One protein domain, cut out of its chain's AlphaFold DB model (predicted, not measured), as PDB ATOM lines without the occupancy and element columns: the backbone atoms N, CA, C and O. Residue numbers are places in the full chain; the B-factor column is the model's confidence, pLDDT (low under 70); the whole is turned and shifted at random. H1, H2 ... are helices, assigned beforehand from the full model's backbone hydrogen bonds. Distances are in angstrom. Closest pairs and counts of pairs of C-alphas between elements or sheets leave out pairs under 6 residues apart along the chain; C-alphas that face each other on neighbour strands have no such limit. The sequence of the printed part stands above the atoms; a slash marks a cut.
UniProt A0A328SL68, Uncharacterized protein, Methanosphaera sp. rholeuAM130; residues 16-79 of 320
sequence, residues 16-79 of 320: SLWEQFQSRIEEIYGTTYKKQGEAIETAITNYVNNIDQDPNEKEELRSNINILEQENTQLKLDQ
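Overview. This is residues 16 to 79 of the 320 residues of an uncharacterized protein of Methanosphaera sp. rholeuAM130 (UniProt A0A328SL68). A small head of two short helices, H1 and H2, set crosswise and meeting where the last residues of H1 come near part of H2, is followed by one long helix, H3, that sticks out as an arm and touches neither of them. The arm, residues 53 to 79, stands free of the rest and makes much of the length. The printed part has 64 residues with three named helices, H1, H2 and H3 in that order, and no named strand; the class is all helix. The whole is extended, with a radius of gyration of the C-alphas of 19.4 A, and spans 62 by 23 by 20 A.

Along the chain. H1 takes residues 16 to 29, from C-alpha 16 at (245.695, 212.793, 244.329), and is 19.7 A long from first to last C-alpha. H2, residues 36 to 48, begins with C-alpha 36 at (244.159, 228.379, 237.134) and measures 18.1 A. H3, residues 55 to 79, measures 35.7 A and ends with C-alpha 79 at (286.579, 229.935, 276.391).

Arrangement. H1 and H2 touch, with residues 25 to 29 of H1 and residues 39 to 43 of H2 alone. Their closest C-alphas, those of Tyr 29 and Ala 39, are 6.5 A apart. Their lines are about perpendicular, at 88 degrees. H3 is apart from H1 and from H2. Residues 44 to 50, of which 44 to 48 belong to H2, stand free too. In H1, H2 and H3 every O i to N i+4 pair is within hydrogen-bond range.

Size, cuts and confidence. The outline is a rod, and the two C-alphas farthest apart, those of Lys 34 and Gln 79, are 62.8 A from each other. The printed part has no cut. Both links, H1 to H2 and H2 to H3, are short, with 6 residues each. The mean pLDDT of the printed part is 72.1, and it is under 70 at residues 26 to 39, 41 to 43 and 45 to 59.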
ATOM      1  N   SER A  16     245.301 212.283 243.008       78.62
ATOM      2  CA  SER A  16     245.695 212.793 244.329       78.62
ATOM      3  C   SER A  16     246.896 213.742 244.280       78.62
ATOM      4  O   SER A  16     246.958 214.700 245.041       78.62
ATOM      5  N   LEU A  17     247.848 213.488 243.379       76.88
ATOM      6  CA  LEU A  17     249.009 214.351 243.193       76.88
ATOM      7  C   LEU A  17     248.609 215.641 242.472       76.88
ATOM      8  O   LEU A  17     249.100 216.708 242.817       76.88
ATOM      9  N   TRP A  18     247.701 215.545 241.499       78.62
ATOM     10  CA  TRP A  18     247.162 216.710 240.804       78.62
ATOM     11  C   TRP A  18     246.356 217.616 241.740       78.62
ATOM     12  O   TRP A  18     246.560 218.823 241.726       78.62
ATOM     13  N   GLU A  19     245.511 217.051 242.604       77.44
ATOM     14  CA  GLU A  19     244.745 217.813 243.600       77.44
ATOM     15  C   GLU A  19     245.646 218.461 244.660       77.44
ATOM     16  O   GLU A  19     245.440 219.625 245.007       77.44
ATOM     17  N   GLN A  20     246.679 217.754 245.143       76.88
ATOM     18  CA  GLN A  20     247.681 218.342 246.044       76.88
ATOM     19  C   GLN A  20     248.458 219.465 245.362       76.88
ATOM     20  O   GLN A  20     248.662 220.520 245.959       76.88
ATOM     21  N   PHE A  21     248.857 219.260 244.105       75.81
ATOM     22  CA  PHE A  21     249.526 220.282 243.312       75.81
ATOM     23  C   PHE A  21     248.626 221.507 243.134       75.81
ATOM     24  O   PHE A  21     249.048 222.609 243.464       75.81
ATOM     25  N   GLN A  22     247.373 221.332 242.708       71.69
ATOM     26  CA  GLN A  22     246.420 222.436 242.570       71.69
ATOM     27  C   GLN A  22     246.190 223.168 243.895       71.69
ATOM     28  O   GLN A  22     246.236 224.394 243.901       71.69
ATOM     29  N   SER A  23     246.029 222.443 245.008       73.69
ATOM     30  CA  SER A  23     245.857 223.050 246.337       73.69
ATOM     31  C   SER A  23     247.081 223.866 246.749       73.69
ATOM     32  O   SER A  23     246.942 224.968 247.272       73.69
ATOM     33  N   ARG A  24     248.291 223.363 246.475       72.00
ATOM     34  CA  ARG A  24     249.544 224.057 246.798       72.00
ATOM     35  C   ARG A  24     249.766 225.283 245.911       72.00
ATOM     36  O   ARG A  24     250.215 226.312 246.401       72.00
ATOM     37  N   ILE A  25     249.420 225.198 244.625       71.69
ATOM     38  CA  ILE A  25     249.442 226.352 243.718       71.69
ATOM     39  C   ILE A  25     248.410 227.400 244.151       71.69
ATOM     40  O   ILE A  25     248.726 228.587 244.148       71.69
ATOM     41  N   GLU A  26     247.207 226.989 244.559       69.25
ATOM     42  CA  GLU A  26     246.191 227.895 245.105       69.25
ATOM     43  C   GLU A  26     246.635 228.563 246.410       69.25
ATOM     44  O   GLU A  26     246.418 229.761 246.562       69.25
ATOM     45  N   GLU A  27     247.288 227.833 247.313       69.94
ATOM     46  CA  GLU A  27     247.816 228.369 248.574       69.94
ATOM     47  C   GLU A  27     248.914 229.417 248.341       69.94
ATOM     48  O   GLU A  27     248.908 230.469 248.976       69.94
ATOM     49  N   ILE A  28     249.841 229.148 247.416       67.50
ATOM     50  CA  ILE A  28     251.012 230.007 247.188       67.50
ATOM     51  C   ILE A  28     250.669 231.213 246.307       67.50
ATOM     52  O   ILE A  28     251.135 232.320 246.570       67.50
ATOM     53  N   TYR A  29     249.873 231.018 245.253       66.12
ATOM     54  CA  TYR A  29     249.663 232.039 244.220       66.12
ATOM     55  C   TYR A  29     248.246 232.633 244.210       66.12
ATOM     56  O   TYR A  29     248.057 233.697 243.623       66.12
ATOM     57  N   GLY A  30     247.270 231.991 244.871       62.56
ATOM     58  CA  GLY A  30     245.866 232.415 244.939       62.56
ATOM     59  C   GLY A  30     245.133 232.295 243.597       62.56
ATOM     60  O   GLY A  30     245.543 232.889 242.604       62.56
ATOM     61  N   THR A  31     244.007 231.569 243.518       57.22
ATOM     62  CA  THR A  31     243.221 231.533 242.265       57.22
ATOM     63  C   THR A  31     241.751 231.908 242.450       57.22
ATOM     64  O   THR A  31     241.064 231.441 243.354       57.22
ATOM     65  N   THR A  32     241.248 232.766 241.556       49.69
ATOM     66  CA  THR A  32     239.811 232.986 241.324       49.69
ATOM     67  C   THR A  32     239.364 232.196 240.094       49.69
ATOM     68  O   THR A  32     240.027 232.214 239.052       49.69
ATOM     69  N   TYR A  33     238.231 231.500 240.229       45.28
ATOM     70  CA  TYR A  33     237.660 230.552 239.264       45.28
ATOM     71  C   TYR A  33     237.706 231.102 237.820       45.28
ATOM     72  O   TYR A  33     237.028 232.083 237.519       45.28
ATOM     73  N   LYS A  34     238.504 230.442 236.955       51.66
ATOM     74  CA  LYS A  34     238.864 230.727 235.533       51.66
ATOM     75  C   LYS A  34     240.310 231.180 235.238       51.66
ATOM     76  O   LYS A  34     240.646 231.257 234.060       51.66
ATOM     77  N   LYS A  35     241.187 231.384 236.232       56.66
ATOM     78  CA  LYS A  35     242.615 231.744 236.010       56.66
ATOM     79  C   LYS A  35     243.649 230.704 236.482       56.66
ATOM     80  O   LYS A  35     244.831 231.007 236.579       56.66
ATOM     81  N   GLN A  36     243.237 229.454 236.717       64.31
ATOM     82  CA  GLN A  36     244.159 228.379 237.134       64.31
ATOM     83  C   GLN A  36     245.284 228.112 236.111       64.31
ATOM     84  O   GLN A  36     246.383 227.745 236.510       64.31
ATOM     85  N   GLY A  37     245.047 228.341 234.812       65.88
ATOM     86  CA  GLY A  37     246.075 228.196 233.773       65.88
ATOM     87  C   GLY A  37     247.264 229.150 233.946       65.88
ATOM     88  O   GLY A  37     248.398 228.692 233.901       65.88
ATOM     89  N   GLU A  38     247.010 230.435 234.233       66.44
ATOM     90  CA  GLU A  38     248.063 231.442 234.476       66.44
ATOM     91  C   GLU A  38     248.887 231.105 235.725       66.44
ATOM     92  O   GLU A  38     250.109 231.238 235.719       66.44
ATOM     93  N   ALA A  39     248.235 230.639 236.795       66.25
ATOM     94  CA  ALA A  39     248.922 230.270 238.032       66.25
ATOM     95  C   ALA A  39     249.820 229.035 237.839       66.25
ATOM     96  O   ALA A  39     250.944 229.009 238.332       66.25
ATOM     97  N   ILE A  40     249.360 228.040 237.071       72.12
ATOM     98  CA  ILE A  40     250.159 226.854 236.728       72.12
ATOM     99  C   ILE A  40     251.326 227.236 235.806       72.12
ATOM    100  O   ILE A  40     252.438 226.763 236.011       72.12
ATOM    101  N   GLU A  41     251.104 228.108 234.822       69.69
ATOM    102  CA  GLU A  41     252.158 228.595 233.924       69.69
ATOM    103  C   GLU A  41     253.224 229.406 234.678       69.69
ATOM    104  O   GLU A  41     254.423 229.200 234.475       69.69
ATOM    105  N   THR A  42     252.798 230.247 235.626       68.94
ATOM    106  CA  THR A  42     253.684 230.987 236.538       68.94
ATOM    107  C   THR A  42     254.468 230.035 237.439       68.94
ATOM    108  O   THR A  42     255.680 230.175 237.571       68.94
ATOM    109  N   ALA A  43     253.816 229.017 238.006       67.94
ATOM    110  CA  ALA A  43     254.475 228.024 238.847       67.94
ATOM    111  C   ALA A  43     255.493 227.172 238.074       67.94
ATOM    112  O   ALA A  43     256.588 226.923 238.570       67.94
ATOM    113  N   ILE A  44     255.169 226.769 236.841       71.12
ATOM    114  CA  ILE A  44     256.105 226.052 235.965       71.12
ATOM    115  C   ILE A  44     257.268 226.967 235.578       71.12
ATOM    116  O   ILE A  44     258.409 226.520 235.574       71.12
ATOM    117  N   THR A  45     257.007 228.245 235.297       68.12
ATOM    118  CA  THR A  45     258.054 229.227 234.986       68.12
ATOM    119  C   THR A  45     258.978 229.441 236.184       68.12
ATOM    120  O   THR A  45     260.194 229.456 236.012       68.12
ATOM    121  N   ASN A  46     258.437 229.527 237.399       69.12
ATOM    122  CA  ASN A  46     259.228 229.641 238.623       69.12
ATOM    123  C   ASN A  46     260.059 228.375 238.877       69.12
ATOM    124  O   ASN A  46     261.264 228.491 239.085       69.12
ATOM    125  N   TYR A  47     259.473 227.183 238.728       67.19
ATOM    126  CA  TYR A  47     260.190 225.906 238.833       67.19
ATOM    127  C   TYR A  47     261.325 225.789 237.800       67.19
ATOM    128  O   TYR A  47     262.458 225.463 238.142       67.19
ATOM    129  N   VAL A  48     261.053 226.104 236.526       63.16
ATOM    130  CA  VAL A  48     262.046 226.043 235.434       63.16
ATOM    131  C   VAL A  48     263.164 227.068 235.631       63.16
ATOM    132  O   VAL A  48     264.321 226.776 235.334       63.16
ATOM    133  N   ASN A  49     262.841 228.246 236.164       63.38
ATOM    134  CA  ASN A  49     263.818 229.290 236.464       63.38
ATOM    135  C   ASN A  49     264.517 229.093 237.825       63.38
ATOM    136  O   ASN A  49     265.258 229.984 238.247       63.38
ATOM    137  N   ASN A  50     264.315 227.955 238.506       58.53
ATOM    138  CA  ASN A  50     264.817 227.680 239.859       58.53
ATOM    139  C   ASN A  50     264.465 228.785 240.879       58.53
ATOM    140  O   ASN A  50     265.202 229.018 241.840       58.53
ATOM    141  N   ILE A  51     263.327 229.461 240.697       58.12
ATOM    142  CA  ILE A  51     262.729 230.396 241.661       58.12
ATOM    143  C   ILE A  51     261.901 229.572 242.665       58.12
ATOM    144  O   ILE A  51     260.721 229.818 242.876       58.12
ATOM    145  N   ASP A  52     262.527 228.538 243.228       53.94
ATOM    146  CA  ASP A  52     261.911 227.545 244.121       53.94
ATOM    147  C   ASP A  52     262.627 227.512 245.485       53.94
ATOM    148  O   ASP A  52     262.779 226.477 246.132       53.94
ATOM    149  N   GLN A  53     263.088 228.682 245.933       54.94
ATOM    150  CA  GLN A  53     263.417 228.945 247.333       54.94
ATOM    151  C   GLN A  53     262.849 230.312 247.702       54.94
ATOM    152  O   GLN A  53     263.210 231.318 247.085       54.94
ATOM    153  N   ASP A  54     261.946 230.329 248.680       53.25
ATOM    154  CA  ASP A  54     261.384 231.539 249.269       53.25
ATOM    155  C   ASP A  54     262.535 232.488 249.673       53.25
ATOM    156  O   ASP A  54     263.407 232.095 250.460       53.25
ATOM    157  N   PRO A  55     262.601 233.721 249.132       56.53
ATOM    158  CA  PRO A  55     263.592 234.711 249.538       56.53
ATOM    159  C   PRO A  55     263.638 234.906 251.060       56.53
ATOM    160  O   PRO A  55     264.728 235.102 251.594       56.53
ATOM    161  N   ASN A  56     262.500 234.772 251.756       59.06
ATOM    162  CA  ASN A  56     262.433 234.893 253.213       59.06
ATOM    163  C   ASN A  56     263.139 233.743 253.940       59.06
ATOM    164  O   ASN A  56     263.852 233.999 254.904       59.06
ATOM    165  N   GLU A  57     263.028 232.498 253.469       61.22
ATOM    166  CA  GLU A  57     263.688 231.345 254.105       61.22
ATOM    167  C   GLU A  57     265.219 231.433 253.955       61.22
ATOM    168  O   GLU A  57     265.986 231.114 254.868       61.22
ATOM    169  N   LYS A  58     265.695 231.960 252.820       64.94
ATOM    170  CA  LYS A  58     267.124 232.212 252.583       64.94
ATOM    171  C   LYS A  58     267.666 233.379 253.417       64.94
ATOM    172  O   LYS A  58     268.816 233.321 253.860       64.94
ATOM    173  N   GLU A  59     266.874 234.431 253.614       67.12
ATOM    174  CA  GLU A  59     267.207 235.569 254.481       67.12
ATOM    175  C   GLU A  59     267.235 235.138 255.961       67.12
ATOM    176  O   GLU A  59     268.187 235.460 256.675       67.12
ATOM    177  N   GLU A  60     266.270 234.321 256.403       73.94
ATOM    178  CA  GLU A  60     266.218 233.738 257.751       73.94
ATOM    179  C   GLU A  60     267.394 232.799 258.021       73.94
ATOM    180  O   GLU A  60     268.040 232.905 259.064       73.94
ATOM    181  N   LEU A  61     267.744 231.922 257.076       76.31
ATOM    182  CA  LEU A  61     268.920 231.060 257.209       76.31
ATOM    183  C   LEU A  61     270.219 231.873 257.289       76.31
ATOM    184  O   LEU A  61     271.095 231.539 258.082       76.31
ATOM    185  N   ARG A  62     270.349 232.965 256.524       77.00
ATOM    186  CA  ARG A  62     271.500 233.882 256.623       77.00
ATOM    187  C   ARG A  62     271.545 234.612 257.958       77.00
ATOM    188  O   ARG A  62     272.623 234.756 258.527       77.00
ATOM    189  N   SER A  63     270.390 235.047 258.454       80.19
ATOM    190  CA  SER A  63     270.254 235.661 259.773       80.19
ATOM    191  C   SER A  63     270.676 234.684 260.875       80.19
ATOM    192  O   SER A  63     271.529 235.013 261.694       80.19
ATOM    193  N   ASN A  64     270.187 233.442 260.824       83.44
ATOM    194  CA  ASN A  64     270.556 232.383 261.762       83.44
ATOM    195  C   ASN A  64     272.044 232.027 261.679       83.44
ATOM    196  O   ASN A  64     272.678 231.858 262.714       83.44
ATOM    197  N   ILE A  65     272.629 231.961 260.479       82.94
ATOM    198  CA  ILE A  65     274.074 231.752 260.312       82.94
ATOM    199  C   ILE A  65     274.862 232.891 260.964       82.94
ATOM    200  O   ILE A  65     275.802 232.617 261.699       82.94
ATOM    201  N   ASN A  66     274.463 234.147 260.765       84.25
ATOM    202  CA  ASN A  66     275.147 235.296 261.364       84.25
ATOM    203  C   ASN A  66     275.012 235.308 262.900       84.25
ATOM    204  O   ASN A  66     275.982 235.572 263.605       84.25
ATOM    205  N   ILE A  67     273.838 234.950 263.435       87.75
ATOM    206  CA  ILE A  67     273.624 234.781 264.882       87.75
ATOM    207  C   ILE A  67     274.527 233.671 265.430       87.75
ATOM    208  O   ILE A  67     275.225 233.888 266.417       87.75
ATOM    209  N   LEU A  68     274.578 232.516 264.764       86.25
ATOM    210  CA  LEU A  68     275.439 231.399 265.157       86.25
ATOM    211  C   LEU A  68     276.932 231.745 265.034       86.25
ATOM    212  O   LEU A  68     277.733 231.301 265.851       86.25
ATOM    213  N   GLU A  69     277.334 232.547 264.048       87.31
ATOM    214  CA  GLU A  69     278.708 233.044 263.910       87.31
ATOM    215  C   GLU A  69     279.081 234.012 265.037       87.31
ATOM    216  O   GLU A  69     280.184 233.921 265.589       87.31
ATOM    217  N   GLN A  70     278.168 234.907 265.420       87.19
ATOM    218  CA  GLN A  70     278.344 235.799 266.565       87.19
ATOM    219  C   GLN A  70     278.414 235.015 267.878       87.19
ATOM    220  O   GLN A  70     279.339 235.229 268.660       87.19
ATOM    221  N   GLU A  71     277.509 234.058 268.087       91.31
ATOM    222  CA  GLU A  71     277.500 233.178 269.258       91.31
ATOM    223  C   GLU A  71     278.786 232.346 269.340       91.31
ATOM    224  O   GLU A  71     279.424 232.286 270.385       91.31
ATOM    225  N   ASN A  72     279.252 231.779 268.226       90.69
ATOM    226  CA  ASN A  72     280.510 231.032 268.174       90.69
ATOM    227  C   ASN A  72     281.724 231.938 268.452       90.69
ATOM    228  O   ASN A  72     282.688 231.530 269.103       90.69
ATOM    229  N   THR A  73     281.682 233.194 268.003       90.69
ATOM    230  CA  THR A  73     282.715 234.186 268.331       90.69
ATOM    231  C   THR A  73     282.711 234.515 269.825       90.69
ATOM    232  O   THR A  73     283.782 234.556 270.434       90.69
ATOM    233  N   GLN A  74     281.531 234.673 270.430       91.50
ATOM    234  CA  GLN A  74     281.386 234.904 271.867       91.50
ATOM    235  C   GLN A  74     281.861 233.696 272.684       91.50
ATOM    236  O   GLN A  74     282.681 233.855 273.580       91.50
ATOM    237  N   LEU A  75     281.468 232.477 272.310       92.94
ATOM    238  CA  LEU A  75     281.916 231.247 272.972       92.94
ATOM    239  C   LEU A  75     283.440 231.085 272.929       92.94
ATOM    240  O   LEU A  75     284.043 230.644 273.905       92.94
ATOM    241  N   LYS A  76     284.095 231.473 271.827       92.25
ATOM    242  CA  LYS A  76     285.567 231.486 271.745       92.25
ATOM    243  C   LYS A  76     286.198 232.506 272.690       92.25
ATOM    244  O   LYS A  76     287.271 232.236 273.234       92.25
ATOM    245  N   LEU A  77     285.572 233.671 272.864       92.31
ATOM    246  CA  LEU A  77     286.024 234.679 273.823       92.31
ATOM    247  C   LEU A  77     285.870 234.165 275.259       92.31
ATOM    248  O   LEU A  77     286.856 234.165 275.994       92.31
ATOM    249  N   ASP A  78     284.705 233.621 275.608       92.69
ATOM    250  CA  ASP A  78     284.418 233.067 276.936       92.69
ATOM    251  C   ASP A  78     285.329 231.871 277.262       92.69
ATOM    252  O   ASP A  78     285.825 231.723 278.383       92.69
ATOM    253  N   GLN A  79     285.621 231.031 276.262       92.88
ATOM    254  CA  GLN A  79     286.579 229.935 276.391       92.88
ATOM    255  C   GLN A  79     287.984 230.462 276.699       92.88
ATOM    256  O   GLN A  79     288.669 229.917 277.569       92.88
TER     257      GLN A  79